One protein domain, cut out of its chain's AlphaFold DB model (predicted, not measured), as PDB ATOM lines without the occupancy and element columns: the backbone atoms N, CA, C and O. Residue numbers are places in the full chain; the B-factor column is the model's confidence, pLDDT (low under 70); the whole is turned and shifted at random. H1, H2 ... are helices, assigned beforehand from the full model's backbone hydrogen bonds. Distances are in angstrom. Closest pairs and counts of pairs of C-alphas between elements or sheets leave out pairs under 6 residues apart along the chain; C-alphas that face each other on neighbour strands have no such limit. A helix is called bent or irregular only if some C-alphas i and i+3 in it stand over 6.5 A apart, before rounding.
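AT A GLANCE: This is residues 355 to 425 and 439 to 463 of the 464 residues of an uncharacterized protein of Arion vulgaris (UniProt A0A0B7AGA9). One long bent helix, H1, runs almost the length of a thin rod, with two more helices following one another along it: H2 folds back on the second arm of H1 as a helical hairpin, and H3 packs on the first arm. The second arm of H2 veers off from that hairpin. The printed part has 96 residues with three named helices, H1, H2, H3 in chain order, and no named strand; the class is all helix. The whole is extended, with a radius of gyration of the C-alphas of 21.0 A and spans of 71 by 25 by 15 A.

IN THESE COORDINATES: H1, residues 355 to 397, was assigned as one helix by its hydrogen bonds but is bent: C-alphas 379 and 382 are 6.6 A apart. Its arms are H1a, residues 355 to 379, 35.8 A long from C-alpha 355 at (127.281, 147.230, 169.508), and H1b, residues 382 to 397, 22.2 A. H2, residues 400 to 425, likewise assigned as one helix by its hydrogen bonds, is bent, with C-alphas 412 and 415 7.4 A apart; its arms are H2a, residues 400 to 412, 18.3 A, and H2b, residues 415 to 425, 14.7 A. H3, residues 440 to 461, is 30.2 A long and ends at C-alpha 461, (125.708, 160.473, 171.772).

HOW THE PARTS SIT: H1a and H1b stand at a shallow tilt of 34 degrees, only just short of steep. H1b and H2a form a hairpin and touch, closest at the C-alphas of Leu 394 and Ala 402, 5.1 A, at a shallow tilt of 10 degrees, opposite ways. H2a and H2b stand at a steep tilt of 56 degrees. H2b is close to but not clearly touching H1a, closest at the C-alphas of Leu 379 and Gln 416, 6.7 A. H3 touches H1a, closest at the C-alphas of Gly 368 and Phe 446, 6.6 A, at a shallow tilt of 21 degrees, opposite ways. H2b and H3 are apart. Each O i to N i+4 pair is within hydrogen-bond range in H1a, H1b, H2a and H2b; in H3, 17 of 18 are.

THE WHOLE: The farthest C-alphas, of Ser 399 and Leu 463, are 71.6 A apart. The link from H1 to H2 is tight. Residues 426 to 438 are not printed, and C-alphas 425 and 439 are 12.2 A apart across the cut. Mean pLDDT of the printed part is 75.4, and 63 in H3; 23 residues are under 70, among them 439 to 447.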
ATOM      1  N   MET A 355     126.329 148.286 169.857       84.69
ATOM      2  CA  MET A 355     127.281 147.230 169.508       84.69
ATOM      3  C   MET A 355     128.715 147.754 169.457       84.69
ATOM      4  O   MET A 355     129.619 147.125 170.012       84.69
ATOM      5  N   GLN A 356     128.936 148.926 168.854       83.56
ATOM      6  CA  GLN A 356     130.251 149.569 168.844       83.56
ATOM      7  C   GLN A 356     130.726 149.911 170.261       83.56
ATOM      8  O   GLN A 356     131.889 149.675 170.586       83.56
ATOM      9  N   TYR A 357     129.842 150.424 171.120       80.50
ATOM     10  CA  TYR A 357     130.161 150.707 172.518       80.50
ATOM     11  C   TYR A 357     130.579 149.439 173.272       80.50
ATOM     12  O   TYR A 357     131.645 149.415 173.892       80.50
ATOM     13  N   MET A 358     129.786 148.369 173.171       80.12
ATOM     14  CA  MET A 358     130.083 147.089 173.818       80.12
ATOM     15  C   MET A 358     131.406 146.504 173.325       80.12
ATOM     16  O   MET A 358     132.206 146.019 174.126       80.12
ATOM     17  N   GLN A 359     131.678 146.592 172.024       85.31
ATOM     18  CA  GLN A 359     132.920 146.096 171.442       85.31
ATOM     19  C   GLN A 359     134.139 146.879 171.945       85.31
ATOM     20  O   GLN A 359     135.107 146.275 172.407       85.31
ATOM     21  N   VAL A 360     134.065 148.214 171.956       81.62
ATOM     22  CA  VAL A 360     135.130 149.073 172.497       81.62
ATOM     23  C   VAL A 360     135.361 148.802 173.986       81.62
ATOM     24  O   VAL A 360     136.510 148.759 174.431       81.62
ATOM     25  N   LEU A 361     134.293 148.587 174.759       78.00
ATOM     26  CA  LEU A 361     134.394 148.245 176.174       78.00
ATOM     27  C   LEU A 361     135.098 146.899 176.370       78.00
ATOM     28  O   LEU A 361     136.044 146.818 177.153       78.00
ATOM     29  N   PHE A 362     134.692 145.854 175.644       79.38
ATOM     30  CA  PHE A 362     135.329 144.540 175.741       79.38
ATOM     31  C   PHE A 362     136.796 144.564 175.316       79.38
ATOM     32  O   PHE A 362     137.623 143.914 175.957       79.38
ATOM     33  N   ASP A 363     137.142 145.331 174.286       80.88
ATOM     34  CA  ASP A 363     138.530 145.476 173.857       80.88
ATOM     35  C   ASP A 363     139.371 146.220 174.903       80.88
ATOM     36  O   ASP A 363     140.502 145.817 175.183       80.88
ATOM     37  N   ALA A 364     138.813 147.247 175.553       77.56
ATOM     38  CA  ALA A 364     139.468 147.931 176.666       77.56
ATOM     39  C   ALA A 364     139.664 147.004 177.877       77.56
ATOM     40  O   ALA A 364     140.748 146.988 178.462       77.56
ATOM     41  N   VAL A 365     138.656 146.190 178.215       75.81
ATOM     42  CA  VAL A 365     138.732 145.185 179.289       75.81
ATOM     43  C   VAL A 365     139.814 144.153 178.980       75.81
ATOM     44  O   VAL A 365     140.692 143.911 179.807       75.81
ATOM     45  N   ARG A 366     139.798 143.586 177.769       81.56
ATOM     46  CA  ARG A 366     140.773 142.584 177.324       81.56
ATOM     47  C   ARG A 366     142.194 143.142 177.347       81.56
ATOM     48  O   ARG A 366     143.108 142.462 177.807       81.56
ATOM     49  N   LYS A 367     142.379 144.385 176.894       80.69
ATOM     50  CA  LYS A 367     143.680 145.057 176.920       80.69
ATOM     51  C   LYS A 367     144.151 145.332 178.348       80.69
ATOM     52  O   LYS A 367     145.296 145.024 178.663       80.69
ATOM     53  N   GLY A 368     143.274 145.845 179.212       76.94
ATOM     54  CA  GLY A 368     143.588 146.084 180.622       76.94
ATOM     55  C   GLY A 368     143.979 144.802 181.358       76.94
ATOM     56  O   GLY A 368     144.976 144.786 182.073       76.94
ATOM     57  N   TYR A 369     143.260 143.702 181.113       78.25
ATOM     58  CA  TYR A 369     143.595 142.402 181.694       78.25
ATOM     59  C   TYR A 369     144.935 141.860 181.176       78.25
ATOM     60  O   TYR A 369     145.731 141.358 181.962       78.25
ATOM     61  N   GLY A 370     145.234 142.016 179.882       78.19
ATOM     62  CA  GLY A 370     146.530 141.625 179.316       78.19
ATOM     63  C   GLY A 370     147.709 142.441 179.866       78.19
ATOM     64  O   GLY A 370     148.766 141.881 180.165       78.19
ATOM     65  N   GLU A 371     147.535 143.756 180.046       80.19
ATOM     66  CA  GLU A 371     148.525 144.635 180.694       80.19
ATOM     67  C   GLU A 371     148.774 144.202 182.148       80.19
ATOM     68  O   GLU A 371     149.924 144.100 182.589       80.19
ATOM     69  N   PHE A 372     147.699 143.881 182.869       77.50
ATOM     70  CA  PHE A 372     147.759 143.376 184.234       77.50
ATOM     71  C   PHE A 372     148.467 142.012 184.322       77.50
ATOM     72  O   PHE A 372     149.398 141.865 185.110       77.50
ATOM     73  N   GLU A 373     148.101 141.038 183.482       77.94
ATOM     74  CA  GLU A 373     148.729 139.709 183.450       77.94
ATOM     75  C   GLU A 373     150.235 139.812 183.170       77.94
ATOM     76  O   GLU A 373     151.052 139.155 183.819       77.94
ATOM     77  N   THR A 374     150.618 140.682 182.233       81.25
ATOM     78  CA  THR A 374     152.026 140.915 181.890       81.25
ATOM     79  C   THR A 374     152.784 141.534 183.065       81.25
ATOM     80  O   THR A 374     153.890 141.095 183.385       81.25
ATOM     81  N   SER A 375     152.174 142.508 183.745       78.19
ATOM     82  CA  SER A 375     152.755 143.165 184.921       78.19
ATOM     83  C   SER A 375     152.907 142.193 186.093       78.19
ATOM     84  O   SER A 375     153.981 142.113 186.681       78.19
ATOM     85  N   ALA A 376     151.884 141.383 186.383       77.25
ATOM     86  CA  ALA A 376     151.931 140.357 187.424       77.25
ATOM     87  C   ALA A 376     153.000 139.291 187.128       77.25
ATOM     88  O   ALA A 376     153.749 138.882 188.019       77.25
ATOM     89  N   ARG A 377     153.137 138.880 185.860       79.88
ATOM     90  CA  ARG A 377     154.175 137.928 185.447       79.88
ATOM     91  C   ARG A 377     155.583 138.491 185.651       79.88
ATOM     92  O   ARG A 377     156.461 137.742 186.071       79.88
ATOM     93  N   LEU A 378     155.803 139.773 185.357       80.38
ATOM     94  CA  LEU A 378     157.114 140.416 185.483       80.38
ATOM     95  C   LEU A 378     157.480 140.769 186.926       80.38
ATOM     96  O   LEU A 378     158.631 140.580 187.293       80.38
ATOM     97  N   LEU A 379     156.526 141.261 187.720       78.12
ATOM     98  CA  LEU A 379     156.775 141.742 189.082       78.12
ATOM     99  C   LEU A 379     156.746 140.626 190.130       78.12
ATOM    100  O   LEU A 379     157.460 140.709 191.119       78.12
ATOM    101  N   ILE A 380     155.929 139.586 189.928       79.69
ATOM    102  CA  ILE A 380     155.704 138.540 190.938       79.69
ATOM    103  C   ILE A 380     156.238 137.197 190.444       79.69
ATOM    104  O   ILE A 380     157.089 136.581 191.085       79.69
ATOM    105  N   CYS A 381     155.754 136.721 189.292       79.50
ATOM    106  CA  CYS A 381     156.059 135.354 188.866       79.50
ATOM    107  C   CYS A 381     157.524 135.168 188.467       79.50
ATOM    108  O   CYS A 381     158.096 134.125 188.766       79.50
ATOM    109  N   LYS A 382     158.124 136.141 187.774       84.44
ATOM    110  CA  LYS A 382     159.504 136.042 187.295       84.44
ATOM    111  C   LYS A 382     160.521 136.051 188.450       84.44
ATOM    112  O   LYS A 382     161.278 135.089 188.511       84.44
ATOM    113  N   PRO A 383     160.487 136.991 189.416       84.50
ATOM    114  CA  PRO A 383     161.408 136.972 190.558       84.50
ATOM    115  C   PRO A 383     161.298 135.693 191.391       84.50
ATOM    116  O   PRO A 383     162.307 135.082 191.734       84.50
ATOM    117  N   LEU A 384     160.071 135.230 191.661       83.25
ATOM    118  CA  LEU A 384     159.846 133.978 192.391       83.25
ATOM    119  C   LEU A 384     160.367 132.762 191.626       83.25
ATOM    120  O   LEU A 384     160.923 131.850 192.234       83.25
ATOM    121  N   LYS A 385     160.199 132.737 190.300       86.44
ATOM    122  CA  LYS A 385     160.701 131.652 189.459       86.44
ATOM    123  C   LYS A 385     162.225 131.652 189.395       86.44
ATOM    124  O   LYS A 385     162.814 130.594 189.568       86.44
ATOM    125  N   ASP A 386     162.844 132.816 189.219       85.50
ATOM    126  CA  ASP A 386     164.298 132.960 189.155       85.50
ATOM    127  C   ASP A 386     164.945 132.513 190.484       85.50
ATOM    128  O   ASP A 386     165.931 131.777 190.483       85.50
ATOM    129  N   ILE A 387     164.337 132.854 191.628       86.44
ATOM    130  CA  ILE A 387     164.773 132.385 192.956       86.44
ATOM    131  C   ILE A 387     164.563 130.875 193.124       86.44
ATOM    132  O   ILE A 387     165.428 130.186 193.664       86.44
ATOM    133  N   LEU A 388     163.427 130.345 192.670       85.88
ATOM    134  CA  LEU A 388     163.104 128.925 192.794       85.88
ATOM    135  C   LEU A 388     163.996 128.051 191.900       85.88
ATOM    136  O   LEU A 388     164.404 126.966 192.314       85.88
ATOM    137  N   ASP A 389     164.336 128.526 190.705       86.62
ATOM    138  CA  ASP A 389     165.262 127.857 189.795       86.62
ATOM    139  C   ASP A 389     166.702 127.917 190.341       86.62
ATOM    140  O   ASP A 389     167.402 126.902 190.322       86.62
ATOM    141  N   ALA A 390     167.115 129.040 190.944       84.75
ATOM    142  CA  ALA A 390     168.402 129.158 191.637       84.75
ATOM    143  C   ALA A 390     168.496 128.250 192.878       84.75
ATOM    144  O   ALA A 390     169.524 127.617 193.114       84.75
ATOM    145  N   TYR A 391     167.410 128.129 193.647       84.62
ATOM    146  CA  TYR A 391     167.330 127.207 194.782       84.62
ATOM    147  C   TYR A 391     167.448 125.748 194.330       84.62
ATOM    148  O   TYR A 391     168.227 124.985 194.896       84.62
ATOM    149  N   LYS A 392     166.743 125.360 193.260       86.56
ATOM    150  CA  LYS A 392     166.882 124.020 192.666       86.56
ATOM    151  C   LYS A 392     168.295 123.763 192.150       86.56
ATOM    152  O   LYS A 392     168.790 122.642 192.243       86.56
ATOM    153  N   HIS A 393     168.952 124.773 191.584       85.25
ATOM    154  CA  HIS A 393     170.339 124.652 191.144       85.25
ATOM    155  C   HIS A 393     171.287 124.423 192.331       85.25
ATOM    156  O   HIS A 393     172.162 123.557 192.264       85.25
ATOM    157  N   LEU A 394     171.074 125.135 193.441       85.12
ATOM    158  CA  LEU A 394     171.796 124.930 194.695       85.12
ATOM    159  C   LEU A 394     171.570 123.523 195.270       85.12
ATOM    160  O   LEU A 394     172.537 122.857 195.632       85.12
ATOM    161  N   GLU A 395     170.322 123.054 195.299       86.38
ATOM    162  CA  GLU A 395     169.950 121.718 195.785       86.38
ATOM    163  C   GLU A 395     170.628 120.602 194.973       86.38
ATOM    164  O   GLU A 395     171.130 119.635 195.543       86.38
ATOM    165  N   ASN A 396     170.702 120.755 193.648       83.69
ATOM    166  CA  ASN A 396     171.248 119.730 192.756       83.69
ATOM    167  C   ASN A 396     172.781 119.723 192.661       83.69
ATOM    168  O   ASN A 396     173.366 118.675 192.389       83.69
ATOM    169  N   SER A 397     173.442 120.874 192.823       81.81
ATOM    170  CA  SER A 397     174.895 120.997 192.621       81.81
ATOM    171  C   SER A 397     175.705 121.063 193.920       81.81
ATOM    172  O   SER A 397     176.889 120.731 193.889       81.81
ATOM    173  N   ALA A 398     175.093 121.480 195.040       75.31
ATOM    174  CA  ALA A 398     175.703 121.603 196.373       75.31
ATOM    175  C   ALA A 398     177.107 122.254 196.387       75.31
ATOM    176  O   ALA A 398     177.959 121.913 197.209       75.31
ATOM    177  N   SER A 399     177.359 123.180 195.455       82.44
ATOM    178  CA  SER A 399     178.647 123.857 195.281       82.44
ATOM    179  C   SER A 399     178.632 125.260 195.889       82.44
ATOM    180  O   SER A 399     177.587 125.910 195.974       82.44
ATOM    181  N   GLU A 400     179.803 125.753 196.297       78.62
ATOM    182  CA  GLU A 400     179.941 127.106 196.852       78.62
ATOM    183  C   GLU A 400     179.604 128.190 195.808       78.62
ATOM    184  O   GLU A 400     179.021 129.227 196.138       78.62
ATOM    185  N   ASP A 401     179.884 127.913 194.532       78.06
ATOM    186  CA  ASP A 401     179.530 128.788 193.412       78.06
ATOM    187  C   ASP A 401     178.009 128.878 193.219       78.06
ATOM    188  O   ASP A 401     177.475 129.980 193.087       78.06
ATOM    189  N   ALA A 402     177.286 127.756 193.318       77.81
ATOM    190  CA  ALA A 402     175.822 127.753 193.263       77.81
ATOM    191  C   ALA A 402     175.182 128.478 194.460       77.81
ATOM    192  O   ALA A 402     174.123 129.091 194.323       77.81
ATOM    193  N   PHE A 403     175.828 128.453 195.631       79.50
ATOM    194  CA  PHE A 403     175.370 129.204 196.802       79.50
ATOM    195  C   PHE A 403     175.558 130.715 196.623       79.50
ATOM    196  O   PHE A 403     174.659 131.497 196.943       79.50
ATOM    197  N   ARG A 404     176.693 131.144 196.052       82.94
ATOM    198  CA  ARG A 404     176.908 132.552 195.683       82.94
ATOM    199  C   ARG A 404     175.918 133.030 194.631       82.94
ATOM    200  O   ARG A 404     175.415 134.144 194.753       82.94
ATOM    201  N   GLU A 405     175.636 132.207 193.627       82.88
ATOM    202  CA  GLU A 405     174.679 132.522 192.566       82.88
ATOM    203  C   GLU A 405     173.253 132.671 193.117       82.88
ATOM    204  O   GLU A 405     172.581 133.657 192.820       82.88
ATOM    205  N   PHE A 406     172.831 131.780 194.022       87.00
ATOM    206  CA  PHE A 406     171.559 131.906 194.734       87.00
ATOM    207  C   PHE A 406     171.461 133.217 195.531       87.00
ATOM    208  O   PHE A 406     170.486 133.954 195.387       87.00
ATOM    209  N   LEU A 407     172.483 133.559 196.325       85.00
ATOM    210  CA  LEU A 407     172.495 134.807 197.099       85.00
ATOM    211  C   LEU A 407     172.498 136.057 196.206       85.00
ATOM    212  O   LEU A 407     171.859 137.052 196.548       85.00
ATOM    213  N   LEU A 408     173.182 136.014 195.059       85.44
ATOM    214  CA  LEU A 408     173.165 137.092 194.067       85.44
ATOM    215  C   LEU A 408     171.779 137.272 193.443       85.44
ATOM    216  O   LEU A 408     171.313 138.406 193.338       85.44
ATOM    217  N   ILE A 409     171.105 136.178 193.079       85.06
ATOM    218  CA  ILE A 409     169.766 136.210 192.478       85.06
ATOM    219  C   ILE A 409     168.725 136.700 193.489       85.06
ATOM    220  O   ILE A 409     167.912 137.563 193.152       85.06
ATOM    221  N   VAL A 410     168.784 136.232 194.738       84.38
ATOM    222  CA  VAL A 410     167.915 136.718 195.823       84.38
ATOM    223  C   VAL A 410     168.139 138.211 196.061       84.38
ATOM    224  O   VAL A 410     167.176 138.971 196.073       84.38
ATOM    225  N   LYS A 411     169.398 138.655 196.150       85.69
ATOM    226  CA  LYS A 411     169.734 140.073 196.337       85.69
ATOM    227  C   LYS A 411     169.291 140.947 195.159       85.69
ATOM    228  O   LYS A 411     168.819 142.056 195.363       85.69
ATOM    229  N   SER A 412     169.405 140.459 193.922       85.19
ATOM    230  CA  SER A 412     168.968 141.209 192.733       85.19
ATOM    231  C   SER A 412     167.449 141.372 192.620       85.19
ATOM    232  O   SER A 412     166.983 142.289 191.949       85.19
ATOM    233  N   ASN A 413     166.685 140.502 193.287       85.31
ATOM    234  CA  ASN A 413     165.223 140.519 193.299       85.31
ATOM    235  C   ASN A 413     164.640 141.069 194.615       85.31
ATOM    236  O   ASN A 413     163.422 141.182 194.740       85.31
ATOM    237  N   GLU A 414     165.491 141.423 195.583       80.69
ATOM    238  CA  GLU A 414     165.114 141.884 196.923       80.69
ATOM    239  C   GLU A 414     164.207 143.116 196.868       80.69
ATOM    240  O   GLU A 414     163.115 143.096 197.426       80.69
ATOM    241  N   GLU A 415     164.594 144.152 196.119       78.25
ATOM    242  CA  GLU A 415     163.802 145.384 195.998       78.25
ATOM    243  C   GLU A 415     162.420 145.137 195.370       78.25
ATOM    244  O   GLU A 415     161.436 145.750 195.778       78.25
ATOM    245  N   GLN A 416     162.321 144.207 194.412       76.88
ATOM    246  CA  GLN A 416     161.051 143.857 193.767       76.88
ATOM    247  C   GLN A 416     160.147 143.057 194.706       76.88
ATOM    248  O   GLN A 416     158.948 143.311 194.765       76.88
ATOM    249  N   LEU A 417     160.713 142.125 195.475       76.38
ATOM    250  CA  LEU A 417     159.968 141.363 196.474       76.38
ATOM    251  C   LEU A 417     159.519 142.236 197.642       76.38
ATOM    252  O   LEU A 417     158.380 142.094 198.069       76.38
ATOM    253  N   ILE A 418     160.360 143.156 198.118       78.81
ATOM    254  CA  ILE A 418     159.984 144.131 199.149       78.81
ATOM    255  C   ILE A 418     158.854 145.017 198.634       78.81
ATOM    256  O   ILE A 418     157.851 145.152 199.319       78.81
ATOM    257  N   SER A 419     158.947 145.536 197.406       73.12
ATOM    258  CA  SER A 419     157.859 146.319 196.807       73.12
ATOM    259  C   SER A 419     156.563 145.514 196.685       73.12
ATOM    260  O   SER A 419     155.493 146.064 196.932       73.12
ATOM    261  N   VAL A 420     156.635 144.238 196.290       72.38
ATOM    262  CA  VAL A 420     155.465 143.355 196.174       72.38
ATOM    263  C   VAL A 420     154.864 143.077 197.546       72.38
ATOM    264  O   VAL A 420     153.648 143.190 197.703       72.38
ATOM    265  N   VAL A 421     155.700 142.769 198.539       70.62
ATOM    266  CA  VAL A 421     155.287 142.573 199.929       70.62
ATOM    267  C   VAL A 421     154.653 143.852 200.453       70.62
ATOM    268  O   VAL A 421     153.515 143.786 200.859       70.62
ATOM    269  N   GLU A 422     155.260 145.029 200.318       70.81
ATOM    270  CA  GLU A 422     154.653 146.301 200.743       70.81
ATOM    271  C   GLU A 422     153.305 146.589 200.058       70.81
ATOM    272  O   GLU A 422     152.385 147.090 200.703       70.81
ATOM    273  N   THR A 423     153.136 146.243 198.774       63.97
ATOM    274  CA  THR A 423     151.831 146.370 198.091       63.97
ATOM    275  C   THR A 423     150.787 145.335 198.515       63.97
ATOM    276  O   THR A 423     149.593 145.593 198.365       63.97
ATOM    277  N   LEU A 424     151.205 144.168 199.006       59.41
ATOM    278  CA  LEU A 424     150.312 143.113 199.503       59.41
ATOM    279  C   LEU A 424     150.047 143.240 201.015       59.41
ATOM    280  O   LEU A 424     148.990 142.827 201.481       59.41
ATOM    281  N   ASP A 425     150.987 143.834 201.745       59.72
ATOM    282  CA  ASP A 425     151.093 143.920 203.205       59.72
ATOM    283  C   ASP A 425     150.736 145.323 203.727       59.72
ATOM    284  O   ASP A 425     150.767 145.585 204.927       59.72
ATOM    285  N   PHE A 439     144.412 144.810 194.765       49.16
ATOM    286  CA  PHE A 439     143.971 144.992 193.380       49.16
ATOM    287  C   PHE A 439     143.229 146.315 193.150       49.16
ATOM    288  O   PHE A 439     142.990 146.651 191.995       49.16
ATOM    289  N   SER A 440     142.899 147.092 194.192       55.03
ATOM    290  CA  SER A 440     142.138 148.344 194.060       55.03
ATOM    291  C   SER A 440     142.911 149.425 193.336       55.03
ATOM    292  O   SER A 440     142.295 150.184 192.616       55.03
ATOM    293  N   LYS A 441     144.246 149.486 193.404       53.88
ATOM    294  CA  LYS A 441     144.991 150.511 192.646       53.88
ATOM    295  C   LYS A 441     144.962 150.249 191.137       53.88
ATOM    296  O   LYS A 441     144.705 151.157 190.353       53.88
ATOM    297  N   PHE A 442     145.134 148.987 190.736       52.81
ATOM    298  CA  PHE A 442     144.943 148.545 189.348       52.81
ATOM    299  C   PHE A 442     143.470 148.608 188.928       52.81
ATOM    300  O   PHE A 442     143.166 148.997 187.805       52.81
ATOM    301  N   GLY A 443     142.554 148.261 189.832       56.81
ATOM    302  CA  GLY A 443     141.111 148.361 189.654       56.81
ATOM    303  C   GLY A 443     140.646 149.807 189.500       56.81
ATOM    304  O   GLY A 443     139.824 150.083 188.642       56.81
ATOM    305  N   GLU A 444     141.216 150.748 190.242       63.66
ATOM    306  CA  GLU A 444     140.964 152.187 190.154       63.66
ATOM    307  C   GLU A 444     141.537 152.766 188.864       63.66
ATOM    308  O   GLU A 444     140.858 153.549 188.205       63.66
ATOM    309  N   GLU A 445     142.737 152.353 188.444       61.53
ATOM    310  CA  GLU A 445     143.304 152.753 187.151       61.53
ATOM    311  C   GLU A 445     142.481 152.204 185.979       61.53
ATOM    312  O   GLU A 445     142.209 152.903 184.999       61.53
ATOM    313  N   PHE A 446     142.032 150.958 186.097       58.41
ATOM    314  CA  PHE A 446     141.168 150.294 185.134       58.41
ATOM    315  C   PHE A 446     139.783 150.945 185.065       58.41
ATOM    316  O   PHE A 446     139.326 151.316 183.984       58.41
ATOM    317  N   MET A 447     139.143 151.168 186.213       63.88
ATOM    318  CA  MET A 447     137.862 151.866 186.321       63.88
ATOM    319  C   MET A 447     137.991 153.329 185.896       63.88
ATOM    320  O   MET A 447     137.070 153.872 185.296       63.88
ATOM    321  N   GLY A 448     139.141 153.966 186.118       71.56
ATOM    322  CA  GLY A 448     139.475 155.293 185.606       71.56
ATOM    323  C   GLY A 448     139.557 155.320 184.079       71.56
ATOM    324  O   GLY A 448     138.934 156.178 183.443       71.56
ATOM    325  N   LYS A 449     140.246 154.343 183.468       69.12
ATOM    326  CA  LYS A 449     140.297 154.162 182.006       69.12
ATOM    327  C   LYS A 449     138.899 153.896 181.436       69.12
ATOM    328  O   LYS A 449     138.516 154.581 180.485       69.12
ATOM    329  N   ILE A 450     138.110 153.009 182.047       63.44
ATOM    330  CA  ILE A 450     136.712 152.736 181.666       63.44
ATOM    331  C   ILE A 450     135.862 154.003 181.768       63.44
ATOM    332  O   ILE A 450     135.235 154.390 180.787       63.44
ATOM    333  N   ASN A 451     135.887 154.711 182.896       72.12
ATOM    334  CA  ASN A 451     135.101 155.931 183.096       72.12
ATOM    335  C   ASN A 451     135.482 157.041 182.101       72.12
ATOM    336  O   ASN A 451     134.617 157.788 181.642       72.12
ATOM    337  N   SER A 452     136.759 157.143 181.721       74.75
ATOM    338  CA  SER A 452     137.201 158.085 180.684       74.75
ATOM    339  C   SER A 452     136.662 157.728 179.290       74.75
ATOM    340  O   SER A 452     136.312 158.620 178.514       74.75
ATOM    341  N   LEU A 453     136.552 156.431 178.986       66.94
ATOM    342  CA  LEU A 453     135.987 155.900 177.743       66.94
ATOM    343  C   LEU A 453     134.469 156.083 177.699       66.94
ATOM    344  O   LEU A 453     133.956 156.587 176.703       66.94
ATOM    345  N   VAL A 454     133.778 155.795 178.806       68.12
ATOM    346  CA  VAL A 454     132.341 156.053 178.981       68.12
ATOM    347  C   VAL A 454     132.025 157.524 178.711       68.12
ATOM    348  O   VAL A 454     131.155 157.820 177.897       68.12
ATOM    349  N   ARG A 455     132.789 158.465 179.288       74.94
ATOM    350  CA  ARG A 455     132.600 159.905 179.027       74.94
ATOM    351  C   ARG A 455     132.839 160.287 177.563       74.94
ATOM    352  O   ARG A 455     132.110 161.115 177.027       74.94
ATOM    353  N   LYS A 456     133.843 159.701 176.899       71.56
ATOM    354  CA  LYS A 456     134.106 159.951 175.468       71.56
ATOM    355  C   LYS A 456     132.986 159.426 174.566       71.56
ATOM    356  O   LYS A 456     132.705 160.051 173.548       71.56
ATOM    357  N   CYS A 457     132.358 158.311 174.928       57.72
ATOM    358  CA  CYS A 457     131.221 157.752 174.198       57.72
ATOM    359  C   CYS A 457     129.934 158.552 174.438       57.72
ATOM    360  O   CYS A 457     129.271 158.907 173.471       57.72
ATOM    361  N   GLN A 458     129.654 158.957 175.680       63.88
ATOM    362  CA  GLN A 458     128.524 159.843 176.006       63.88
ATOM    363  C   GLN A 458     128.606 161.187 175.267       63.88
ATOM    364  O   GLN A 458     127.599 161.728 174.830       63.88
ATOM    365  N   MET A 459     129.813 161.725 175.057       65.62
ATOM    366  CA  MET A 459     129.983 162.933 174.241       65.62
ATOM    367  C   MET A 459     129.706 162.721 172.746       65.62
ATOM    368  O   MET A 459     129.389 163.689 172.062       65.62
ATOM    369  N   LYS A 460     129.796 161.489 172.229       57.59
ATOM    370  CA  LYS A 460     129.393 161.172 170.850       57.59
ATOM    371  C   LYS A 460     127.878 161.010 170.704       57.59
ATOM    372  O   LYS A 460     127.361 161.390 169.664       57.59
ATOM    373  N   GLU A 461     127.183 160.524 171.735       50.62
ATOM    374  CA  GLU A 461     125.708 160.473 171.772       50.62
ATOM    375  C   GLU A 461     125.055 161.862 171.750       50.62
ATOM    376  O   GLU A 461     123.946 161.997 171.263       50.62
ATOM    377  N   ILE A 462     125.730 162.907 172.243       50.16
ATOM    378  CA  ILE A 462     125.188 164.283 172.260       50.16
ATOM    379  C   ILE A 462     125.330 164.985 170.888       50.16
ATOM    380  O   ILE A 462     124.734 166.035 170.656       50.16
ATOM    381  N   LEU A 463     126.135 164.430 169.975       44.72
ATOM    382  CA  LEU A 463     126.445 165.017 168.663       44.72
ATOM    383  C   LEU A 463     125.639 164.414 167.495       44.72
ATOM    384  O   LEU A 463     125.787 164.895 166.370       44.72
TER     385      LEU A 463